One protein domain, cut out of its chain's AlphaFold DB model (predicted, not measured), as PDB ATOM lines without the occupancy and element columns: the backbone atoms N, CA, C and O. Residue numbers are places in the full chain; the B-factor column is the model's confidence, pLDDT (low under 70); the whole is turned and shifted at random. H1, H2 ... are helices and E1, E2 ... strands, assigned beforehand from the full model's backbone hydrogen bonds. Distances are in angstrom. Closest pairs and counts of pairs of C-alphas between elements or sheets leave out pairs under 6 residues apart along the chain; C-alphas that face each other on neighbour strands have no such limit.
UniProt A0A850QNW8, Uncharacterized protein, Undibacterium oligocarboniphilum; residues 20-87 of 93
ATOM      1  N   LEU A  20     252.577 279.304 194.719       84.88
ATOM      2  CA  LEU A  20     251.184 279.116 194.323       84.88
ATOM      3  C   LEU A  20     251.100 278.311 193.026       84.88
ATOM      4  O   LEU A  20     250.429 277.282 192.957       84.88
ATOM      5  N   HIS A  21     251.812 278.768 191.998       84.38
ATOM      6  CA  HIS A  21     251.899 278.082 190.719       84.38
ATOM      7  C   HIS A  21     253.163 278.484 189.959       84.38
ATOM      8  O   HIS A  21     253.856 279.448 190.289       84.38
ATOM      9  N   VAL A  22     253.475 277.692 188.940       86.06
ATOM     10  CA  VAL A  22     254.658 277.847 188.100       86.06
ATOM     11  C   VAL A  22     254.190 277.886 186.653       86.06
ATOM     12  O   VAL A  22     253.475 276.987 186.213       86.06
ATOM     13  N   GLU A  23     254.564 278.935 185.931       85.88
ATOM     14  CA  GLU A  23     254.216 279.130 184.527       85.88
ATOM     15  C   GLU A  23     255.456 278.949 183.656       85.88
ATOM     16  O   GLU A  23     256.497 279.581 183.871       85.88
ATOM     17  N   ASP A  24     255.334 278.125 182.620       77.31
ATOM     18  CA  ASP A  24     256.337 278.068 181.568       77.31
ATOM     19  C   ASP A  24     256.205 279.310 180.693       77.31
ATOM     20  O   ASP A  24     255.273 279.451 179.903       77.31
ATOM     21  N   ALA A  25     257.167 280.218 180.798       67.62
ATOM     22  CA  ALA A  25     257.141 281.460 180.039       67.62
ATOM     23  C   ALA A  25     257.800 281.309 178.648       67.62
ATOM     24  O   ALA A  25     258.229 282.295 178.058       67.62
ATOM     25  N   SER A  26     257.951 280.104 178.097       65.81
ATOM     26  CA  SER A  26     258.781 279.858 176.903       65.81
ATOM     27  C   SER A  26     258.192 280.411 175.593       65.81
ATOM     28  O   SER A  26     257.136 279.956 175.169       65.81
ATOM     29  N   ASN A  27     258.951 281.283 174.904       60.94
ATOM     30  CA  ASN A  27     258.800 281.537 173.458       60.94
ATOM     31  C   ASN A  27     260.097 281.268 172.653       60.94
ATOM     32  O   ASN A  27     260.001 280.904 171.487       60.94
ATOM     33  N   GLU A  28     261.299 281.389 173.246       63.34
ATOM     34  CA  GLU A  28     262.590 281.147 172.549       63.34
ATOM     35  C   GLU A  28     263.687 280.510 173.433       63.34
ATOM     36  O   GLU A  28     264.571 279.825 172.923       63.34
ATOM     37  N   TYR A  29     263.612 280.671 174.761       68.94
ATOM     38  CA  TYR A  29     264.531 280.066 175.733       68.94
ATOM     39  C   TYR A  29     263.741 279.439 176.888       68.94
ATOM     40  O   TYR A  29     262.703 279.996 177.262       68.94
ATOM     41  N   PRO A  30     264.213 278.325 177.487       78.31
ATOM     42  CA  PRO A  30     263.594 277.769 178.680       78.31
ATOM     43  C   PRO A  30     263.662 278.802 179.807       78.31
ATOM     44  O   PRO A  30     264.739 279.102 180.332       78.31
ATOM     45  N   ARG A  31     262.498 279.339 180.168       85.50
ATOM     46  CA  ARG A  31     262.305 280.201 181.331       85.50
ATOM     47  C   ARG A  31     261.029 279.809 182.058       85.50
ATOM     48  O   ARG A  31     260.031 279.441 181.441       85.50
ATOM     49  N   MET A  32     261.098 279.925 183.368       89.50
ATOM     50  CA  MET A  32     260.071 279.582 184.328       89.50
ATOM     51  C   MET A  32     259.718 280.846 185.099       89.50
ATOM     52  O   MET A  32     260.607 281.514 185.623       89.50
ATOM     53  N   LYS A  33     258.430 281.155 185.194       90.69
ATOM     54  CA  LYS A  33     257.898 282.180 186.085       90.69
ATOM     55  C   LYS A  33     257.283 281.490 187.300       90.69
ATOM     56  O   LYS A  33     256.545 280.521 187.165       90.69
ATOM     57  N   ILE A  34     257.612 281.977 188.483       91.69
ATOM     58  CA  ILE A  34     257.194 281.431 189.771       91.69
ATOM     59  C   ILE A  34     256.335 282.496 190.427       91.69
ATOM     60  O   ILE A  34     256.800 283.622 190.609       91.69
ATOM     61  N   VAL A  35     255.096 282.145 190.755       91.50
ATOM     62  CA  VAL A  35     254.161 283.033 191.444       91.50
ATOM     63  C   VAL A  35     254.001 282.540 192.874       91.50
ATOM     64  O   VAL A  35     253.705 281.365 193.110       91.50
ATOM     65  N   PHE A  36     254.233 283.432 193.829       91.75
ATOM     66  CA  PHE A  36     254.109 283.154 195.254       91.75
ATOM     67  C   PHE A  36     252.713 283.532 195.777       91.75
ATOM     68  O   PHE A  36     251.951 284.237 195.116       91.75
ATOM     69  N   ALA A  37     252.353 283.033 196.961       89.19
ATOM     70  CA  ALA A  37     251.026 283.195 197.563       89.19
ATOM     71  C   ALA A  37     250.631 284.660 197.840       89.19
ATOM     72  O   ALA A  37     249.448 284.986 197.833       89.19
ATOM     73  N   ASP A  38     251.612 285.543 198.032       88.06
ATOM     74  CA  ASP A  38     251.433 286.991 198.199       88.06
ATOM     75  C   ASP A  38     251.304 287.745 196.856       88.06
ATOM     76  O   ASP A  38     251.238 288.974 196.832       88.06
ATOM     77  N   GLY A  39     251.266 287.023 195.730       87.81
ATOM     78  CA  GLY A  39     251.185 287.579 194.378       87.81
ATOM     79  C   GLY A  39     252.523 288.072 193.825       87.81
ATOM     80  O   GLY A  39     252.568 288.591 192.709       87.81
ATOM     81  N   VAL A  40     253.616 287.913 194.574       90.44
ATOM     82  CA  VAL A  40     254.960 288.247 194.111       90.44
ATOM     83  C   VAL A  40     255.415 287.252 193.046       90.44
ATOM     84  O   VAL A  40     255.107 286.062 193.099       90.44
ATOM     85  N   GLU A  41     256.188 287.738 192.077       92.38
ATOM     86  CA  GLU A  41     256.654 286.940 190.948       92.38
ATOM     87  C   GLU A  41     258.183 286.944 190.874       92.38
ATOM     88  O   GLU A  41     258.824 287.987 191.014       92.38
ATOM     89  N   ALA A  42     258.771 285.780 190.603       92.56
ATOM     90  CA  ALA A  42     260.175 285.638 190.231       92.56
ATOM     91  C   ALA A  42     260.286 284.891 188.901       92.56
ATOM     92  O   ALA A  42     259.453 284.047 188.578       92.56
ATOM     93  N   THR A  43     261.318 285.179 188.115       93.00
ATOM     94  CA  THR A  43     261.598 284.434 186.877       93.00
ATOM     95  C   THR A  43     262.961 283.777 186.973       93.00
ATOM     96  O   THR A  43     263.914 284.410 187.415       93.00
ATOM     97  N   VAL A  44     263.071 282.530 186.530       92.56
ATOM     98  CA  VAL A  44     264.329 281.787 186.416       92.56
ATOM     99  C   VAL A  44     264.489 281.337 184.972       92.56
ATOM    100  O   VAL A  44     263.580 280.744 184.393       92.56
ATOM    101  N   ALA A  45     265.649 281.589 184.379       91.25
ATOM    102  CA  ALA A  45     266.005 281.078 183.062       91.25
ATOM    103  C   ALA A  45     267.348 280.356 183.114       91.25
ATOM    104  O   ALA A  45     268.209 280.660 183.940       91.25
ATOM    105  N   ARG A  46     267.549 279.408 182.197       89.38
ATOM    106  CA  ARG A  46     268.882 278.843 181.974       89.38
ATOM    107  C   ARG A  46     269.765 279.914 181.328       89.38
ATOM    108  O   ARG A  46     269.352 280.500 180.328       89.38
ATOM    109  N   SER A  47     270.968 280.140 181.857       86.69
ATOM    110  CA  SER A  47     271.862 281.163 181.306       86.69
ATOM    111  C   SER A  47     272.249 280.823 179.855       86.69
ATOM    112  O   SER A  47     272.621 279.676 179.569       86.69
ATOM    113  N   PRO A  48     272.197 281.795 178.922       84.06
ATOM    114  CA  PRO A  48     272.579 281.572 177.528       84.06
ATOM    115  C   PRO A  48     274.097 281.417 177.357       84.06
ATOM    116  O   PRO A  48     274.546 280.813 176.385       84.06
ATOM    117  N   ILE A  49     274.883 281.941 178.304       85.94
ATOM    118  CA  ILE A  49     276.350 281.914 178.280       85.94
ATOM    119  C   ILE A  49     276.866 280.583 178.832       85.94
ATOM    120  O   ILE A  49     277.773 279.980 178.262       85.94
ATOM    121  N   ASN A  50     276.273 280.099 179.928       87.75
ATOM    122  CA  ASN A  50     276.645 278.833 180.547       87.75
ATOM    123  C   ASN A  50     275.399 278.043 180.956       87.75
ATOM    124  O   ASN A  50     274.747 278.356 181.945       87.75
ATOM    125  N   LYS A  51     275.124 276.945 180.245       84.06
ATOM    126  CA  LYS A  51     273.950 276.093 180.495       84.06
ATOM    127  C   LYS A  51     273.960 275.375 181.853       84.06
ATOM    128  O   LYS A  51     272.960 274.745 182.178       84.06
ATOM    129  N   ALA A  52     275.047 275.421 182.622       87.25
ATOM    130  CA  ALA A  52     275.076 274.933 184.004       87.25
ATOM    131  C   ALA A  52     274.609 275.988 185.027       87.25
ATOM    132  O   ALA A  52     274.382 275.650 186.184       87.25
ATOM    133  N   LEU A  53     274.476 277.249 184.608       92.06
ATOM    134  CA  LEU A  53     274.093 278.383 185.444       92.06
ATOM    135  C   LEU A  53     272.707 278.909 185.058       92.06
ATOM    136  O   LEU A  53     272.122 278.538 184.031       92.06
ATOM    137  N   PHE A  54     272.194 279.805 185.891       93.06
ATOM    138  CA  PHE A  54     270.864 280.377 185.782       93.06
ATOM    139  C   PHE A  54     270.919 281.891 185.918       93.06
ATOM    140  O   PHE A  54     271.755 282.437 186.636       93.06
ATOM    141  N   ASP A  55     269.981 282.546 185.253       92.56
ATOM    142  CA  ASP A  55     269.682 283.952 185.467       92.56
ATOM    143  C   ASP A  55     268.352 284.020 186.229       92.56
ATOM    144  O   ASP A  55     267.377 283.368 185.840       92.56
ATOM    145  N   ILE A  56     268.318 284.769 187.332       93.50
ATOM    146  CA  ILE A  56     267.098 284.992 188.119       93.50
ATOM    147  C   ILE A  56     266.729 286.473 188.115       93.50
ATOM    148  O   ILE A  56     267.574 287.345 188.335       93.50
ATOM    149  N   TRP A  57     265.448 286.744 187.889       93.94
ATOM    150  CA  TRP A  57     264.824 288.048 188.060       93.94
ATOM    151  C   TRP A  57     263.978 287.995 189.323       93.94
ATOM    152  O   TRP A  57     263.000 287.248 189.396       93.94
ATOM    153  N   LEU A  58     264.396 288.768 190.317       93.75
ATOM    154  CA  LEU A  58     263.734 288.913 191.599       93.75
ATOM    155  C   LEU A  58     262.833 290.155 191.578       93.75
ATOM    156  O   LEU A  58     263.191 291.170 190.967       93.75
ATOM    157  N   PRO A  59     261.686 290.099 192.269       90.94
ATOM    158  CA  PRO A  59     260.816 291.252 192.456       90.94
ATOM    159  C   PRO A  59     261.570 292.379 193.181       90.94
ATOM    160  O   PRO A  59     262.542 292.119 193.896       90.94
ATOM    161  N   PRO A  60     261.140 293.638 193.032       86.94
ATOM    162  CA  PRO A  60     261.693 294.712 193.835       86.94
ATOM    163  C   PRO A  60     261.265 294.566 195.304       86.94
ATOM    164  O   PRO A  60     260.133 294.182 195.598       86.94
ATOM    165  N   ASP A  61     262.143 294.941 196.236       79.69
ATOM    166  CA  ASP A  61     261.824 294.929 197.674       79.69
ATOM    167  C   ASP A  61     260.722 295.942 198.051       79.69
ATOM    168  O   ASP A  61     260.095 295.833 199.104       79.69
ATOM    169  N   SER A  62     260.484 296.932 197.184       76.44
ATOM    170  CA  SER A  62     259.530 298.031 197.344       76.44
ATOM    171  C   SER A  62     258.994 298.471 195.974       76.44
ATOM    172  O   SER A  62     259.762 298.453 195.011       76.44
ATOM    173  N   PRO A  63     257.738 298.948 195.850       77.94
ATOM    174  CA  PRO A  63     257.172 299.416 194.575       77.94
ATOM    175  C   PRO A  63     257.935 300.589 193.934       77.94
ATOM    176  O   PRO A  63     257.713 300.904 192.768       77.94
ATOM    177  N   PHE A  64     258.835 301.236 194.679       82.19
ATOM    178  CA  PHE A  64     259.680 302.329 194.194       82.19
ATOM    179  C   PHE A  64     261.068 301.874 193.716       82.19
ATOM    180  O   PHE A  64     261.848 302.697 193.242       82.19
ATOM    181  N   MET A  65     261.403 300.591 193.867       83.94
ATOM    182  CA  MET A  65     262.688 300.024 193.455       83.94
ATOM    183  C   MET A  65     262.556 299.241 192.149       83.94
ATOM    184  O   MET A  65     261.489 298.738 191.804       83.94
ATOM    185  N   ALA A  66     263.663 299.131 191.416       84.50
ATOM    186  CA  ALA A  66     263.732 298.267 190.245       84.50
ATOM    187  C   ALA A  66     263.845 296.792 190.664       84.50
ATOM    188  O   ALA A  66     264.431 296.472 191.701       84.50
ATOM    189  N   ALA A  67     263.306 295.900 189.832       86.25
ATOM    190  CA  ALA A  67     263.531 294.465 189.959       86.25
ATOM    191  C   ALA A  67     265.036 294.154 189.913       86.25
ATOM    192  O   ALA A  67     265.792 294.788 189.170       86.25
ATOM    193  N   SER A  68     265.465 293.170 190.700       90.88
ATOM    194  CA  SER A  68     266.871 292.770 190.758       90.88
ATOM    195  C   SER A  68     267.140 291.615 189.805       90.88
ATOM    196  O   SER A  68     266.362 290.669 189.733       90.88
ATOM    197  N   VAL A  69     268.264 291.669 189.095       92.12
ATOM    198  CA  VAL A  69     268.709 290.581 188.218       92.12
ATOM    199  C   VAL A  69     270.011 290.019 188.757       92.12
ATOM    200  O   VAL A  69     270.973 290.762 188.944       92.12
ATOM    201  N   MET A  70     270.050 288.708 188.987       94.12
ATOM    202  CA  MET A  70     271.277 287.997 189.336       94.12
ATOM    203  C   MET A  70     271.638 287.048 188.189       94.12
ATOM    204  O   MET A  70     271.034 285.979 188.071       94.12
ATOM    205  N   PRO A  71     272.576 287.444 187.313       94.00
ATOM    206  CA  PRO A  71     272.964 286.626 186.178       94.00
ATOM    207  C   PRO A  71     273.971 285.544 186.583       94.00
ATOM    208  O   PRO A  71     274.820 285.763 187.447       94.00
ATOM    209  N   SER A  72     273.929 284.413 185.882       93.12
ATOM    210  CA  SER A  72     274.936 283.348 185.913       93.12
ATOM    211  C   SER A  72     275.267 282.849 187.323       93.12
ATOM    212  O   SER A  72     276.430 282.704 187.695       93.12
ATOM    213  N   ILE A  73     274.229 282.574 188.106       94.44
ATOM    214  CA  ILE A  73     274.340 281.960 189.430       94.44
ATOM    215  C   ILE A  73     274.070 280.454 189.362       94.44
ATOM    216  O   ILE A  73     273.428 279.964 188.432       94.44
ATOM    217  N   ASP A  74     274.580 279.705 190.335       94.12
ATOM    218  CA  ASP A  74     274.317 278.269 190.445       94.12
ATOM    219  C   ASP A  74     272.923 277.962 191.025       94.12
ATOM    220  O   ASP A  74     272.229 278.831 191.560       94.12
ATOM    221  N   GLU A  75     272.512 276.696 190.918       91.31
ATOM    222  CA  GLU A  75     271.213 276.213 191.405       91.31
ATOM    223  C   GLU A  75     271.022 276.449 192.911       91.31
ATOM    224  O   GLU A  75     269.943 276.842 193.350       91.31
ATOM    225  N   THR A  76     272.079 276.270 193.708       93.19
ATOM    226  CA  THR A  76     272.045 276.476 195.163       93.19
ATOM    227  C   THR A  76     271.669 277.917 195.495       93.19
ATOM    228  O   THR A  76     270.830 278.173 196.368       93.19
ATOM    229  N   ARG A  77     272.259 278.879 194.783       95.00
ATOM    230  CA  ARG A  77     271.969 280.298 194.955       95.00
ATOM    231  C   ARG A  77     270.556 280.642 194.497       95.00
ATOM    232  O   ARG A  77     269.883 281.384 195.209       95.00
ATOM    233  N   VAL A  78     270.094 280.077 193.378       93.69
ATOM    234  CA  VAL A  78     268.699 280.219 192.921       93.69
ATOM    235  C   VAL A  78     267.743 279.743 194.016       93.69
ATOM    236  O   VAL A  78     266.895 280.514 194.460       93.69
ATOM    237  N   MET A  79     267.918 278.517 194.521       92.88
ATOM    238  CA  MET A  79     267.054 277.958 195.568       92.88
ATOM    239  C   MET A  79     267.095 278.770 196.858       92.88
ATOM    240  O   MET A  79     266.065 278.930 197.510       92.88
ATOM    241  N   THR A  80     268.255 279.320 197.218       94.06
ATOM    242  CA  THR A  80     268.389 280.195 198.389       94.06
ATOM    243  C   THR A  80     267.501 281.432 198.261       94.06
ATOM    244  O   THR A  80     266.775 281.761 199.196       94.06
ATOM    245  N   GLU A  81     267.534 282.116 197.116       93.56
ATOM    246  CA  GLU A  81     266.735 283.328 196.912       93.56
ATOM    247  C   GLU A  81     265.240 283.020 196.780       93.56
ATOM    248  O   GLU A  81     264.418 283.688 197.406       93.56
ATOM    249  N   LEU A  82     264.879 281.948 196.071       93.00
ATOM    250  CA  LEU A  82     263.484 281.515 195.975       93.00
ATOM    251  C   LEU A  82     262.913 281.105 197.335       93.00
ATOM    252  O   LEU A  82     261.781 281.459 197.640       93.00
ATOM    253  N   THR A  83     263.692 280.427 198.181       93.19
ATOM    254  CA  THR A  83     263.256 280.043 199.536       93.19
ATOM    255  C   THR A  83     262.972 281.270 200.403       93.19
ATOM    256  O   THR A  83     262.005 281.269 201.157       93.19
ATOM    257  N   LYS A  84     263.772 282.341 200.287       91.44
ATOM    258  CA  LYS A  84     263.522 283.599 201.012       91.44
ATOM    259  C   LYS A  84     262.216 284.257 200.575       91.44
ATOM    260  O   LYS A  84     261.456 284.708 201.429       91.44
ATOM    261  N   LEU A  85     261.957 284.297 199.267       91.06
ATOM    262  CA  LEU A  85     260.699 284.815 198.727       91.06
ATOM    263  C   LEU A  85     259.510 283.974 199.193       91.06
ATOM    264  O   LEU A  85     258.537 284.521 199.702       91.06
ATOM    265  N   ALA A  86     259.624 282.649 199.105       90.62
ATOM    266  CA  ALA A  86     258.578 281.726 199.524       90.62
ATOM    267  C   ALA A  86     258.260 281.879 201.025       90.62
ATOM    268  O   ALA A  86     257.103 282.021 201.409       90.62
ATOM    269  N   ALA A  87     259.293 281.976 201.871       89.88
ATOM    270  CA  ALA A  87     259.131 282.240 203.297       89.88
ATOM    271  C   ALA A  87     258.426 283.581 203.567       89.88
ATOM    272  O   ALA A  87     257.510 283.631 204.385       89.88
TER     273      ALA A  87
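What this domain is: This is residues 20 to 87 of the 93 residues of an uncharacterized protein of Undibacterium oligocarboniphilum (UniProt A0A850QNW8). A twisted sheet of five strands, side by side in chain order, has one helix, H1, packed over one face along E3 and E4, making two layers; its other face is bare. The printed part has 68 residues, with E1 E2 E3 E4 E5 a meander, each strand the antiparallel neighbour of the one before, then H1. It is mixed in class and compact, radius of gyration of the C-alphas 11.8 A, spanning 30 by 22 by 20 A.

How they stand to each other: Start at edge strand E1, residues 20 to 24; in its hairpin with E2, residues 31 to 36, N 23 and O 33 are 2.8 A apart, within hydrogen-bond range. Likewise find N 34 and O 42, 2.8 A, in the hairpin of E2 and E3, residues 41 to 46. In the hairpin of E3 and E4, residues 54 to 58, N 45 and O 55 are within hydrogen-bond range at 2.9 A. In the hairpin of E4 and edge strand E5, residues 68 to 73, N 70 and O 56 are within hydrogen-bond range at 2.9 A. H1, residues 75 to 87, is on the sheet, height 9.1 A, over E3 and E4; its closest C-alpha pair with E4 is Val 78 and Ile 56, 7.0 A. In H1 every O i to N i+4 pair is within range.

Where its parts are: Find C-alpha 20 at (251.184, 279.116, 194.323), where E1 begins; E3 runs 17.2 A, and H1 18.0 A to C-alpha 87 at (259.131, 282.240, 203.297).

The domain as a whole: The printed part has no cut and no long link; residues 25 to 29 have pLDDT under 70.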